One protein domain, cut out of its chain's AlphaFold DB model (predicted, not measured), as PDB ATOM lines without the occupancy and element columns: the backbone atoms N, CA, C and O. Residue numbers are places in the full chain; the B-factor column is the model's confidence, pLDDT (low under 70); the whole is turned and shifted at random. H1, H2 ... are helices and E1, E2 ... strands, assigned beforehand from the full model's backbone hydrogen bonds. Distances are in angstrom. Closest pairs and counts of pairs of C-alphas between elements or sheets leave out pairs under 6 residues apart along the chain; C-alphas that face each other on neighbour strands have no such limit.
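AT A GLANCE: This is residues 27 to 130 of the 210 residues of the protein "Cytochrome oxidase subunit III" of Eudoraea sp (UniProt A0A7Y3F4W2). A strongly twisted sheet of five strands has two helices, H2 and H3, side by side over it, and a long loop, residues 54 to 82, reaches away from this body as an arm. Only the arm's tip, residues 67 to 72, stands free; the tiny helix H1 sits beside H2. The printed part has 104 residues, with under half, 50, in named elements, a mixed class, in the order E1 E2 H1 H2 E3 E4 H3 E5; the sheet runs E4 E3 E2 E1 E5, all antiparallel. It is only just loose, close to compact, with a radius of gyration of the C-alphas of 15.8 A; the spans are 54 by 26 by 21 A, the arm making much of the length.

HOW THE PARTS SIT: Start at E1, residues 28 to 31, which forms a hairpin with E2, residues 36 to 41; look for N 37 and O 29, 2.7 A apart. On the other side of E1 is the edge strand E5, residues 124 to 128, antiparallel, with N 28 and O 128 at 2.8 A. E2 is staggered: its residues 36 to 37 pair with E1, and 37 to 41 with E3, residues 96 to 103, where N 99 and O 38 are 2.8 A apart. E3 bends by 53 degrees at residue 100 and forms a hairpin with the edge strand E4, residues 109 to 111; N 110 and O 102 are 2.8 A apart. H2, residues 83 to 92, and H3, residues 114 to 123, are on one face of the sheet, in two layers, helices over strands. H3 has a height over the sheet of 8.6 A and runs across the strands, at 71 degrees to E3 on the local plane; its closest C-alphas to E3 are those of Ser 117 and Ile 98, 5.3 A. H2 and H3 are close but not clearly touching, at a shallow tilt of 11 degrees, opposite ways; the closest C-alphas are those of Thr 87 and Ile 121, 6.9 A. H1, residues 50 to 53, only grazes the sheet and touches H2, the closest C-alphas being those of Phe 53 and Gly 89, 5.2 A. Every O i to N i+4 pair is within hydrogen-bond range in H2, 4 of 6 are in H3, and H1 is too short for one.

IN THESE COORDINATES: Find C-alpha 28 at (14.506, 27.405, 10.413), where E1 begins its 9.9 A. E2 covers 16.7 A, H1 5.8 A, H2 14.3 A, E3 19.4 A, E4 6.3 A and H3 15.2 A. E5 covers 10.5 A and ends at C-alpha 128, (16.991, 29.110, 6.214).

THE WHOLE: The C-alphas of Lys 67 and Glu 106, 54.6 A apart, are the two farthest apart. The printed part has no cut; the link from H1 to H2 is long, 29 residues. Mean pLDDT of the printed part is 81.8, and residues 58 to 71 and 73 to 78 are under 70.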
ATOM      1  N   GLY A  27      10.401  29.209   8.355       85.56
ATOM      2  CA  GLY A  27      11.828  29.398   8.556       85.56
ATOM      3  C   GLY A  27      12.421  28.462   9.619       85.56
ATOM      4  O   GLY A  27      11.743  27.878  10.473       85.56
ATOM      5  N   ALA A  28      13.733  28.279   9.545       89.19
ATOM      6  CA  ALA A  28      14.506  27.405  10.413       89.19
ATOM      7  C   ALA A  28      15.955  27.903  10.558       89.19
ATOM      8  O   ALA A  28      16.402  28.792   9.832       89.19
ATOM      9  N   LEU A  29      16.714  27.324  11.495       89.75
ATOM     10  CA  LEU A  29      18.154  27.586  11.616       89.75
ATOM     11  C   LEU A  29      18.977  26.383  11.175       89.75
ATOM     12  O   LEU A  29      18.734  25.263  11.614       89.75
ATOM     13  N   GLU A  30      20.011  26.616  10.377       89.44
ATOM     14  CA  GLU A  30      20.999  25.599  10.032       89.44
ATOM     15  C   GLU A  30      22.168  25.641  11.024       89.44
ATOM     16  O   GLU A  30      22.782  26.685  11.257       89.44
ATOM     17  N   THR A  31      22.499  24.490  11.603       88.81
ATOM     18  CA  THR A  31      23.676  24.320  12.467       88.81
ATOM     19  C   THR A  31      24.965  24.199  11.656       88.81
ATOM     20  O   THR A  31      24.952  23.814  10.489       88.81
ATOM     21  N   LYS A  32      26.124  24.418  12.288       86.06
ATOM     22  CA  LYS A  32      27.446  24.157  11.675       86.06
ATOM     23  C   LYS A  32      27.606  22.729  11.129       86.06
ATOM     24  O   LYS A  32      28.376  22.526  10.199       86.06
ATOM     25  N   GLY A  33      26.879  21.761  11.694       81.88
ATOM     26  CA  GLY A  33      26.842  20.365  11.242       81.88
ATOM     27  C   GLY A  33      25.835  20.079  10.122       81.88
ATOM     28  O   GLY A  33      25.601  18.915   9.813       81.88
ATOM     29  N   GLY A  34      25.199  21.105   9.553       82.06
ATOM     30  CA  GLY A  34      24.270  20.987   8.429       82.06
ATOM     31  C   GLY A  34      22.862  20.495   8.778       82.06
ATOM     32  O   GLY A  34      22.047  20.347   7.867       82.06
ATOM     33  N   ARG A  35      22.572  20.269  10.066       86.88
ATOM     34  CA  ARG A  35      21.238  19.906  10.574       86.88
ATOM     35  C   ARG A  35      20.379  21.141  10.792       86.88
ATOM     36  O   ARG A  35      20.909  22.174  11.212       86.88
ATOM     37  N   ILE A  36      19.078  20.993  10.600       88.94
ATOM     38  CA  ILE A  36      18.083  22.046  10.742       88.94
ATOM     39  C   ILE A  36      17.465  22.019  12.144       88.94
ATOM     40  O   ILE A  36      17.167  20.969  12.717       88.94
ATOM     41  N   LEU A  37      17.287  23.206  12.711       89.88
ATOM     42  CA  LEU A  37      16.606  23.460  13.972       89.88
ATOM     43  C   LEU A  37      15.271  24.127  13.665       89.88
ATOM     44  O   LEU A  37      15.225  25.193  13.050       89.88
ATOM     45  N   GLN A  38      14.196  23.487  14.103       91.12
ATOM     46  CA  GLN A  38      12.833  23.966  13.922       91.12
ATOM     47  C   GLN A  38      12.328  24.560  15.234       91.12
ATOM     48  O   GLN A  38      12.707  24.102  16.309       91.12
ATOM     49  N   PHE A  39      11.452  25.556  15.150       91.06
ATOM     50  CA  PHE A  39      10.875  26.205  16.323       91.06
ATOM     51  C   PHE A  39       9.451  25.734  16.550       91.06
ATOM     52  O   PHE A  39       8.675  25.589  15.602       91.06
ATOM     53  N   VAL A  40       9.127  25.472  17.809       90.88
ATOM     54  CA  VAL A  40       7.837  24.934  18.233       90.88
ATOM     55  C   VAL A  40       7.380  25.675  19.484       90.88
ATOM     56  O   VAL A  40       8.205  26.023  20.334       90.88
ATOM     57  N   LYS A  41       6.078  25.938  19.591       90.12
ATOM     58  CA  LYS A  41       5.471  26.516  20.792       90.12
ATOM     59  C   LYS A  41       5.274  25.423  21.848       90.12
ATOM     60  O   LYS A  41       4.806  24.335  21.521       90.12
ATOM     61  N   ALA A  42       5.656  25.679  23.094       85.62
ATOM     62  CA  ALA A  42       5.647  24.674  24.159       85.62
ATOM     63  C   ALA A  42       4.233  24.317  24.647       85.62
ATOM     64  O   ALA A  42       4.024  23.226  25.167       85.62
ATOM     65  N   ASP A  43       3.276  25.229  24.480       85.06
ATOM     66  CA  ASP A  43       1.872  25.081  24.859       85.06
ATOM     67  C   ASP A  43       1.067  24.230  23.870       85.06
ATOM     68  O   ASP A  43       0.313  23.356  24.293       85.06
ATOM     69  N   THR A  44       1.222  24.470  22.564       82.12
ATOM     70  CA  THR A  44       0.434  23.779  21.527       82.12
ATOM     71  C   THR A  44       1.192  22.666  20.808       82.12
ATOM     72  O   THR A  44       0.571  21.819  20.172       82.12
ATOM     73  N   GLY A  45       2.527  22.660  20.861       80.62
ATOM     74  CA  GLY A  45       3.349  21.766  20.041       80.62
ATOM     75  C   GLY A  45       3.364  22.136  18.549       80.62
ATOM     76  O   GLY A  45       3.948  21.415  17.736       80.62
ATOM     77  N   GLU A  46       2.762  23.266  18.170       86.62
ATOM     78  CA  GLU A  46       2.726  23.747  16.789       86.62
ATOM     79  C   GLU A  46       4.027  24.450  16.394       86.62
ATOM     80  O   GLU A  46       4.703  25.074  17.218       86.62
ATOM     81  N   ARG A  47       4.371  24.396  15.100       87.50
ATOM     82  CA  ARG A  47       5.532  25.125  14.574       87.50
ATOM     83  C   ARG A  47       5.315  26.635  14.701       87.50
ATOM     84  O   ARG A  47       4.263  27.146  14.331       87.50
ATOM     85  N   ALA A  48       6.333  27.338  15.184       88.19
ATOM     86  CA  ALA A  48       6.360  28.796  15.236       88.19
ATOM     87  C   ALA A  48       7.156  29.343  14.049       88.19
ATOM     88  O   ALA A  48       8.251  28.843  13.769       88.19
ATOM     89  N   ALA A  49       6.624  30.359  13.366       88.62
ATOM     90  CA  ALA A  49       7.350  31.024  12.294       88.62
ATOM     91  C   ALA A  49       8.384  32.003  12.866       88.62
ATOM     92  O   ALA A  49       8.155  32.619  13.906       88.62
ATOM     93  N   LEU A  50       9.511  32.198  12.177       85.94
ATOM     94  CA  LEU A  50      10.537  33.174  12.555       85.94
ATOM     95  C   LEU A  50       9.946  34.581  12.685       85.94
ATOM     96  O   LEU A  50      10.323  35.319  13.594       85.94
ATOM     97  N   ALA A  51       8.985  34.931  11.829       84.75
ATOM     98  CA  ALA A  51       8.283  36.211  11.870       84.75
ATOM     99  C   ALA A  51       7.508  36.450  13.181       84.75
ATOM    100  O   ALA A  51       7.369  37.597  13.598       84.75
ATOM    101  N   ASP A  52       7.048  35.392  13.858       84.81
ATOM    102  CA  ASP A  52       6.207  35.518  15.055       84.81
ATOM    103  C   ASP A  52       7.005  35.908  16.305       84.81
ATOM    104  O   ASP A  52       6.447  36.454  17.257       84.81
ATOM    105  N   PHE A  53       8.302  35.586  16.344       84.69
ATOM    106  CA  PHE A  53       9.099  35.717  17.567       84.69
ATOM    107  C   PHE A  53      10.455  36.395  17.388       84.69
ATOM    108  O   PHE A  53      11.055  36.785  18.393       84.69
ATOM    109  N   SER A  54      10.973  36.513  16.163       83.62
ATOM    110  CA  SER A  54      12.237  37.210  15.919       83.62
ATOM    111  C   SER A  54      12.095  38.705  16.211       83.62
ATOM    112  O   SER A  54      11.058  39.323  15.976       83.62
ATOM    113  N   LYS A  55      13.152  39.300  16.767       83.00
ATOM    114  CA  LYS A  55      13.213  40.751  16.962       83.00
ATOM    115  C   LYS A  55      13.886  41.384  15.764       83.00
ATOM    116  O   LYS A  55      14.950  40.927  15.374       83.00
ATOM    117  N   THR A  56      13.333  42.472  15.246       77.94
ATOM    118  CA  THR A  56      14.028  43.299  14.260       77.94
ATOM    119  C   THR A  56      15.130  44.084  14.964       77.94
ATOM    120  O   THR A  56      14.868  44.928  15.824       77.94
ATOM    121  N   LEU A  57      16.386  43.778  14.640       76.38
ATOM    122  CA  LEU A  57      17.528  44.531  15.142       76.38
ATOM    123  C   LEU A  57      18.009  45.462  14.025       76.38
ATOM    124  O   LEU A  57      18.162  45.014  12.886       76.38
ATOM    125  N   PRO A  58      18.275  46.747  14.315       65.44
ATOM    126  CA  PRO A  58      18.878  47.634  13.335       65.44
ATOM    127  C   PRO A  58      20.280  47.108  13.018       65.44
ATOM    128  O   PRO A  58      21.222  47.268  13.789       65.44
ATOM    129  N   SER A  59      20.393  46.425  11.886       63.97
ATOM    130  CA  SER A  59      21.652  45.998  11.295       63.97
ATOM    131  C   SER A  59      21.743  46.625   9.916       63.97
ATOM    132  O   SER A  59      20.791  46.582   9.137       63.97
ATOM    133  N   GLU A  60      22.882  47.242   9.623       59.94
ATOM    134  CA  GLU A  60      23.160  47.781   8.298       59.94
ATOM    135  C   GLU A  60      23.512  46.603   7.383       59.94
ATOM    136  O   GLU A  60      24.654  46.158   7.289       59.94
ATOM    137  N   ARG A  61      22.472  46.006   6.796       66.44
ATOM    138  CA  ARG A  61      22.573  44.930   5.813       66.44
ATOM    139  C   ARG A  61      22.466  45.554   4.428       66.44
ATOM    140  O   ARG A  61      21.408  46.046   4.054       66.44
ATOM    141  N   VAL A  62      23.572  45.563   3.691       64.69
ATOM    142  CA  VAL A  62      23.601  46.041   2.307       64.69
ATOM    143  C   VAL A  62      23.693  44.823   1.403       64.69
ATOM    144  O   VAL A  62      24.708  44.127   1.403       64.69
ATOM    145  N   ASP A  63      22.627  44.557   0.652       66.94
ATOM    146  CA  ASP A  63      22.664  43.552  -0.406       66.94
ATOM    147  C   ASP A  63      23.642  43.969  -1.510       66.94
ATOM    148  O   ASP A  63      23.854  45.155  -1.794       66.94
ATOM    149  N   HIS A  64      24.229  42.977  -2.174       65.56
ATOM    150  CA  HIS A  64      25.078  43.224  -3.330       65.56
ATOM    151  C   HIS A  64      24.256  43.789  -4.491       65.56
ATOM    152  O   HIS A  64      23.630  43.066  -5.263       65.56
ATOM    153  N   GLU A  65      24.299  45.106  -4.649       65.12
ATOM    154  CA  GLU A  65      23.735  45.771  -5.814       65.12
ATOM    155  C   GLU A  65      24.716  45.758  -6.998       65.12
ATOM    156  O   GLU A  65      25.927  45.912  -6.820       65.12
ATOM    157  N   LYS A  66      24.194  45.691  -8.235       66.12
ATOM    158  CA  LYS A  66      24.993  45.771  -9.481       66.12
ATOM    159  C   LYS A  66      25.948  46.974  -9.534       66.12
ATOM    160  O   LYS A  66      26.947  46.919 -10.242       66.12
ATOM    161  N   LYS A  67      25.641  48.053  -8.806       68.88
ATOM    162  CA  LYS A  67      26.450  49.280  -8.722       68.88
ATOM    163  C   LYS A  67      27.670  49.170  -7.787       68.88
ATOM    164  O   LYS A  67      28.585  49.971  -7.918       68.88
ATOM    165  N   ASN A  68      27.693  48.185  -6.885       62.12
ATOM    166  CA  ASN A  68      28.680  48.052  -5.803       62.12
ATOM    167  C   ASN A  68      29.524  46.760  -5.894       62.12
ATOM    168  O   ASN A  68      30.257  46.447  -4.957       62.12
ATOM    169  N   GLY A  69      29.402  45.975  -6.975       64.38
ATOM    170  CA  GLY A  69      29.962  44.620  -7.076       64.38
ATOM    171  C   GLY A  69      30.856  44.366  -8.293       64.38
ATOM    172  O   GLY A  69      30.918  45.157  -9.234       64.38
ATOM    173  N   VAL A  70      31.538  43.216  -8.276       69.81
ATOM    174  CA  VAL A  70      32.255  42.673  -9.439       69.81
ATOM    175  C   VAL A  70      31.239  42.425 -10.553       69.81
ATOM    176  O   VAL A  70      30.201  41.801 -10.325       69.81
ATOM    177  N   TRP A  71      31.524  42.914 -11.763       68.19
ATOM    178  CA  TRP A  71      30.680  42.649 -12.927       68.19
ATOM    179  C   TRP A  71      30.432  41.138 -13.059       68.19
ATOM    180  O   TRP A  71      31.369  40.347 -12.989       68.19
ATOM    181  N   PHE A  72      29.167  40.757 -13.250       70.00
ATOM    182  CA  PHE A  72      28.694  39.367 -13.354       70.00
ATOM    183  C   PHE A  72      28.704  38.532 -12.060       70.00
ATOM    184  O   PHE A  72      28.419  37.339 -12.125       70.00
ATOM    185  N   TYR A  73      28.947  39.132 -10.889       64.31
ATOM    186  CA  TYR A  73      28.767  38.465  -9.598       64.31
ATOM    187  C   TYR A  73      27.496  38.963  -8.902       64.31
ATOM    188  O   TYR A  73      27.415  40.119  -8.486       64.31
ATOM    189  N   ASN A  74      26.506  38.084  -8.759       64.12
ATOM    190  CA  ASN A  74      25.391  38.304  -7.842       64.12
ATOM    191  C   ASN A  74      25.791  37.676  -6.500       64.12
ATOM    192  O   ASN A  74      26.092  36.483  -6.462       64.12
ATOM    193  N   GLY A  75      25.838  38.468  -5.428       61.53
ATOM    194  CA  GLY A  75      26.044  37.928  -4.081       61.53
ATOM    195  C   GLY A  75      24.895  37.005  -3.663       61.53
ATOM    196  O   GLY A  75      23.810  37.061  -4.246       61.53
ATOM    197  N   GLU A  76      25.124  36.151  -2.660       64.81
ATOM    198  CA  GLU A  76      24.022  35.409  -2.035       64.81
ATOM    199  C   GLU A  76      23.012  36.409  -1.456       64.81
ATOM    200  O   GLU A  76      23.406  37.368  -0.791       64.81
ATOM    201  N   ALA A  77      21.721  36.195  -1.728       66.69
ATOM    202  CA  ALA A  77      20.662  37.016  -1.157       66.69
ATOM    203  C   ALA A  77      20.725  36.941   0.373       66.69
ATOM    204  O   ALA A  77      20.831  35.847   0.940       66.69
ATOM    205  N   LEU A  78      20.669  38.095   1.038       69.81
ATOM    206  CA  LEU A  78      20.641  38.117   2.492       69.81
ATOM    207  C   LEU A  78      19.326  37.494   2.995       69.81
ATOM    208  O   LEU A  78      18.259  37.794   2.459       69.81
ATOM    209  N   PRO A  79      19.374  36.629   4.025       75.94
ATOM    210  CA  PRO A  79      18.161  36.093   4.631       75.94
ATOM    211  C   PRO A  79      17.363  37.221   5.291       75.94
ATOM    212  O   PRO A  79      17.951  38.205   5.761       75.94
ATOM    213  N   SER A  80      16.040  37.058   5.392       79.12
ATOM    214  CA  SER A  80      15.162  38.076   5.986       79.12
ATOM    215  C   SER A  80      15.579  38.385   7.426       79.12
ATOM    216  O   SER A  80      15.685  39.544   7.827       79.12
ATOM    217  N   TYR A  81      15.968  37.349   8.172       85.25
ATOM    218  CA  TYR A  81      16.418  37.453   9.559       85.25
ATOM    219  C   TYR A  81      17.877  37.036   9.727       85.25
ATOM    220  O   TYR A  81      18.402  36.187   9.006       85.25
ATOM    221  N   THR A  82      18.540  37.607  10.728       86.12
ATOM    222  CA  THR A  82      19.866  37.165  11.174       86.12
ATOM    223  C   THR A  82      19.754  36.150  12.308       86.12
ATOM    224  O   THR A  82      18.791  36.132  13.075       86.12
ATOM    225  N   VAL A  83      20.796  35.337  12.493       86.69
ATOM    226  CA  VAL A  83      20.869  34.404  13.631       86.69
ATOM    227  C   VAL A  83      20.757  35.145  14.970       86.69
ATOM    228  O   VAL A  83      20.149  34.629  15.906       86.69
ATOM    229  N   ASN A  84      21.271  36.375  15.060       87.19
ATOM    230  CA  ASN A  84      21.198  37.192  16.274       87.19
ATOM    231  C   ASN A  84      19.766  37.645  16.579       87.19
ATOM    232  O   ASN A  84      19.323  37.525  17.716       87.19
ATOM    233  N   GLU A  85      19.027  38.102  15.568       87.50
ATOM    234  CA  GLU A  85      17.614  38.493  15.688       87.50
ATOM    235  C   GLU A  85      16.740  37.329  16.169       87.50
ATOM    236  O   GLU A  85      15.912  37.487  17.071       87.50
ATOM    237  N   VAL A  86      16.981  36.134  15.622       88.31
ATOM    238  CA  VAL A  86      16.302  34.901  16.038       88.31
ATOM    239  C   VAL A  86      16.722  34.491  17.452       88.31
ATOM    240  O   VAL A  86      15.885  34.080  18.250       88.31
ATOM    241  N   THR A  87      18.000  34.644  17.805       89.06
ATOM    242  CA  THR A  87      18.516  34.305  19.141       89.06
ATOM    243  C   THR A  87      17.942  35.214  20.223       89.06
ATOM    244  O   THR A  87      17.515  34.733  21.273       89.06
ATOM    245  N   GLU A  88      17.894  36.522  19.980       89.12
ATOM    246  CA  GLU A  88      17.302  37.485  20.910       89.12
ATOM    247  C   GLU A  88      15.781  37.325  21.001       89.12
ATOM    248  O   GLU A  88      15.223  37.395  22.099       89.12
ATOM    249  N   GLY A  89      15.122  37.031  19.877       87.44
ATOM    250  CA  GLY A  89      13.705  36.677  19.834       87.44
ATOM    251  C   GLY A  89      13.380  35.422  20.645       87.44
ATOM    252  O   GLY A  89      12.437  35.406  21.442       87.44
ATOM    253  N   LEU A  90      14.216  34.385  20.520       88.19
ATOM    254  CA  LEU A  90      14.097  33.167  21.310       88.19
ATOM    255  C   LEU A  90      14.277  33.475  22.796       88.19
ATOM    256  O   LEU A  90      13.454  33.038  23.593       88.19
ATOM    257  N   LYS A  91      15.297  34.253  23.189       88.75
ATOM    258  CA  LYS A  91      15.532  34.641  24.592       88.75
ATOM    259  C   LYS A  91      14.342  35.377  25.204       88.75
ATOM    260  O   LYS A  91      13.998  35.077  26.343       88.75
ATOM    261  N   SER A  92      13.702  36.283  24.460       88.81
ATOM    262  CA  SER A  92      12.528  37.015  24.954       88.81
ATOM    263  C   SER A  92      11.271  36.169  25.089       88.81
ATOM    264  O   SER A  92      10.430  36.490  25.921       88.81
ATOM    265  N   ASN A  93      11.143  35.101  24.301       87.62
ATOM    266  CA  ASN A  93       9.952  34.260  24.281       87.62
ATOM    267  C   ASN A  93      10.245  32.902  24.942       87.62
ATOM    268  O   ASN A  93      10.767  31.996  24.283       87.62
ATOM    269  N   PRO A  94       9.925  32.719  26.241       85.81
ATOM    270  CA  PRO A  94      10.179  31.458  26.941       85.81
ATOM    271  C   PRO A  94       9.306  30.305  26.429       85.81
ATOM    272  O   PRO A  94       9.687  29.152  26.596       85.81
ATOM    273  N   ASN A  95       8.181  30.612  25.771       88.44
ATOM    274  CA  ASN A  95       7.263  29.618  25.208       88.44
ATOM    275  C   ASN A  95       7.776  28.969  23.905       88.44
ATOM    276  O   ASN A  95       7.156  28.041  23.404       88.44
ATOM    277  N   ILE A  96       8.883  29.444  23.325       89.88
ATOM    278  CA  ILE A  96       9.438  28.866  22.095       89.88
ATOM    279  C   ILE A  96      10.596  27.931  22.440       89.88
ATOM    280  O   ILE A  96      11.542  28.306  23.146       89.88
ATOM    281  N   LEU A  97      10.521  26.714  21.908       90.31
ATOM    282  CA  LEU A  97      11.506  25.649  22.060       90.31
ATOM    283  C   LEU A  97      12.050  25.214  20.700       90.31
ATOM    284  O   LEU A  97      11.447  25.465  19.652       90.31
ATOM    285  N   ILE A  98      13.210  24.557  20.725       90.25
ATOM    286  CA  ILE A  98      13.847  24.015  19.527       90.25
ATOM    287  C   ILE A  98      13.540  22.524  19.409       90.25
ATOM    288  O   ILE A  98      13.840  21.728  20.296       90.25
ATOM    289  N   ARG A  99      13.005  22.145  18.254       89.25
ATOM    290  CA  ARG A  99      12.866  20.766  17.797       89.25
ATOM    291  C   ARG A  99      14.000  20.439  16.836       89.25
ATOM    292  O   ARG A  99      14.237  21.185  15.883       89.25
ATOM    293  N   THR A 100      14.687  19.322  17.057       86.88
ATOM    294  CA  THR A 100      15.758  18.875  16.155       86.88
ATOM    295  C   THR A 100      15.309  17.720  15.261       86.88
ATOM    296  O   THR A 100      14.244  17.134  15.451       86.88
ATOM    297  N   GLU A 101      16.118  17.401  14.252       82.31
ATOM    298  CA  GLU A 101      15.867  16.281  13.339       82.31
ATOM    299  C   GLU A 101      16.047  14.899  13.985       82.31
ATOM    300  O   GLU A 101      15.585  13.911  13.418       82.31
ATOM    301  N   THR A 102      16.724  14.791  15.135       82.06
ATOM    302  CA  THR A 102      16.960  13.482  15.760       82.06
ATOM    303  C   THR A 102      15.678  12.912  16.346       82.06
ATOM    304  O   THR A 102      14.932  13.617  17.028       82.06
ATOM    305  N   ILE A 103      15.441  11.631  16.077       81.69
ATOM    306  CA  ILE A 103      14.281  10.882  16.550       81.69
ATOM    307  C   ILE A 103      14.641  10.210  17.881       81.69
ATOM    308  O   ILE A 103      15.710   9.611  18.005       81.69
ATOM    309  N   ASN A 104      13.766  10.349  18.874       82.88
ATOM    310  CA  ASN A 104      13.874   9.701  20.177       82.88
ATOM    311  C   ASN A 104      13.551   8.205  20.097       82.88
ATOM    312  O   ASN A 104      13.013   7.712  19.109       82.88
ATOM    313  N   SER A 105      13.816   7.477  21.184       74.75
ATOM    314  CA  SER A 105      13.436   6.064  21.342       74.75
ATOM    315  C   SER A 105      11.936   5.793  21.158       74.75
ATOM    316  O   SER A 105      11.556   4.663  20.880       74.75
ATOM    317  N   GLU A 106      11.100   6.824  21.288       74.69
ATOM    318  CA  GLU A 106       9.642   6.779  21.122       74.69
ATOM    319  C   GLU A 106       9.184   7.076  19.680       74.69
ATOM    320  O   GLU A 106       7.991   7.092  19.401       74.69
ATOM    321  N   GLY A 107      10.110   7.302  18.739       73.19
ATOM    322  CA  GLY A 107       9.781   7.583  17.336       73.19
ATOM    323  C   GLY A 107       9.426   9.047  17.042       73.19
ATOM    324  O   GLY A 107       9.247   9.414  15.882       73.19
ATOM    325  N   GLU A 108       9.396   9.908  18.059       76.88
ATOM    326  CA  GLU A 108       9.118  11.339  17.914       76.88
ATOM    327  C   GLU A 108      10.389  12.178  17.738       76.88
ATOM    328  O   GLU A 108      11.474  11.829  18.209       76.88
ATOM    329  N   LYS A 109      10.263  13.333  17.074       81.00
ATOM    330  CA  LYS A 109      11.366  14.297  16.963       81.00
ATOM    331  C   LYS A 109      11.699  14.869  18.343       81.00
ATOM    332  O   LYS A 109      10.834  15.427  19.008       81.00
ATOM    333  N   THR A 110      12.971  14.797  18.719       83.25
ATOM    334  CA  THR A 110      13.533  15.390  19.946       83.25
ATOM    335  C   THR A 110      13.129  16.858  20.119       83.25
ATOM    336  O   THR A 110      13.595  17.744  19.391       83.25
ATOM    337  N   LEU A 111      12.283  17.120  21.115       86.00
ATOM    338  CA  LEU A 111      12.018  18.460  21.622       86.00
ATOM    339  C   LEU A 111      13.030  18.760  22.727       86.00
ATOM    340  O   LEU A 111      13.095  18.045  23.725       86.00
ATOM    341  N   LEU A 112      13.839  19.798  22.531       85.75
ATOM    342  CA  LEU A 112      14.833  20.192  23.518       85.75
ATOM    343  C   LEU A 112      14.182  20.993  24.638       85.75
ATOM    344  O   LEU A 112      13.298  21.824  24.407       85.75
ATOM    345  N   THR A 113      14.697  20.813  25.849       88.75
ATOM    346  CA  THR A 113      14.360  21.697  26.963       88.75
ATOM    347  C   THR A 113      14.839  23.123  26.679       88.75
ATOM    348  O   THR A 113      15.605  23.397  25.745       88.75
ATOM    349  N   ARG A 114      14.388  24.081  27.490       87.25
ATOM    350  CA  ARG A 114      14.727  25.493  27.290       87.25
ATOM    351  C   ARG A 114      16.234  25.754  27.372       87.25
ATOM    352  O   ARG A 114      16.776  26.479  26.540       87.25
ATOM    353  N   GLU A 115      16.907  25.158  28.348       87.19
ATOM    354  CA  GLU A 115      18.351  25.323  28.544       87.19
ATOM    355  C   GLU A 115      19.147  24.696  27.395       87.19
ATOM    356  O   GLU A 115      20.070  25.308  26.852       87.19
ATOM    357  N   GLU A 116      18.734  23.509  26.952       88.50
ATOM    358  CA  GLU A 116      19.327  22.830  25.803       88.50
ATOM    359  C   GLU A 116      19.116  23.618  24.509       88.50
ATOM    360  O   GLU A 116      20.052  23.763  23.725       88.50
ATOM    361  N   SER A 117      17.930  24.200  24.309       87.00
ATOM    362  CA  SER A 117      17.619  25.056  23.158       87.00
ATOM    363  C   SER A 117      18.549  26.277  23.095       87.00
ATOM    364  O   SER A 117      19.107  26.589  22.042       87.00
ATOM    365  N   LEU A 118      18.788  26.939  24.234       87.50
ATOM    366  CA  LEU A 118      19.700  28.088  24.326       87.50
ATOM    367  C   LEU A 118      21.173  27.712  24.124       87.50
ATOM    368  O   LEU A 118      21.973  28.539  23.683       87.50
ATOM    369  N   ASN A 119      21.557  26.478  24.436       90.00
ATOM    370  CA  ASN A 119      22.887  25.984  24.103       90.00
ATOM    371  C   ASN A 119      22.988  25.615  22.622       90.00
ATOM    372  O   ASN A 119      23.977  25.962  21.980       90.00
ATOM    373  N   LYS A 120      21.946  24.999  22.055       87.56
ATOM    374  CA  LYS A 120      21.933  24.538  20.665       87.56
ATOM    375  C   LYS A 120      21.943  25.678  19.653       87.56
ATOM    376  O   LYS A 120      22.566  25.549  18.603       87.56
ATOM    377  N   ILE A 121      21.317  26.810  19.971       87.94
ATOM    378  CA  ILE A 121      21.303  27.976  19.077       87.94
ATOM    379  C   ILE A 121      22.696  28.594  18.870       87.94
ATOM    380  O   ILE A 121      22.936  29.214  17.841       87.94
ATOM    381  N   LYS A 122      23.657  28.371  19.782       88.88
ATOM    382  CA  LYS A 122      25.053  28.828  19.613       88.88
ATOM    383  C   LYS A 122      25.761  28.139  18.441       88.88
ATOM    384  O   LYS A 122      26.716  28.682  17.886       88.88
ATOM    385  N   ASP A 123      25.286  26.954  18.061       88.56
ATOM    386  CA  ASP A 123      25.779  26.213  16.901       88.56
ATOM    387  C   ASP A 123      25.105  26.645  15.592       88.56
ATOM    388  O   ASP A 123      25.480  26.142  14.528       88.56
ATOM    389  N   ALA A 124      24.121  27.551  15.641       88.25
ATOM    390  CA  ALA A 124      23.465  28.072  14.454       88.25
ATOM    391  C   ALA A 124      24.441  28.915  13.627       88.25
ATOM    392  O   ALA A 124      25.180  29.756  14.141       88.25
ATOM    393  N   LYS A 125      24.450  28.661  12.323       88.19
ATOM    394  CA  LYS A 125      25.308  29.336  11.353       88.19
ATOM    395  C   LYS A 125      24.499  30.295  10.489       88.19
ATOM    396  O   LYS A 125      24.945  31.410  10.244       88.19
ATOM    397  N   LEU A 126      23.346  29.841   9.998       87.56
ATOM    398  CA  LEU A 126      22.559  30.536   8.981       87.56
ATOM    399  C   LEU A 126      21.065  30.374   9.255       87.56
ATOM    400  O   LEU A 126      20.630  29.361   9.804       87.56
ATOM    401  N   VAL A 127      20.296  31.378   8.844       88.31
ATOM    402  CA  VAL A 127      18.837  31.303   8.760       88.31
ATOM    403  C   VAL A 127      18.472  30.701   7.404       88.31
ATOM    404  O   VAL A 127      19.076  31.043   6.386       88.31
ATOM    405  N   VAL A 128      17.523  29.770   7.407       87.25
ATOM    406  CA  VAL A 128      16.991  29.110   6.214       87.25
ATOM    407  C   VAL A 128      15.501  29.393   6.157       87.25
ATOM    408  O   VAL A 128      14.789  29.089   7.108       87.25
ATOM    409  N   GLU A 129      15.044  29.961   5.051       86.31
ATOM    410  CA  GLU A 129      13.629  30.185   4.760       86.31
ATOM    411  C   GLU A 129      13.297  29.436   3.471       86.31
ATOM    412  O   GLU A 129      14.034  29.530   2.484       86.31
ATOM    413  N   GLY A 130      12.238  28.634   3.522       84.94
ATOM    414  CA  GLY A 130      11.796  27.796   2.418       84.94
ATOM    415  C   GLY A 130      12.689  26.595   2.127       84.94
ATOM    416  O   GLY A 130      13.550  26.180   2.915       84.94
TER     417      GLY A 130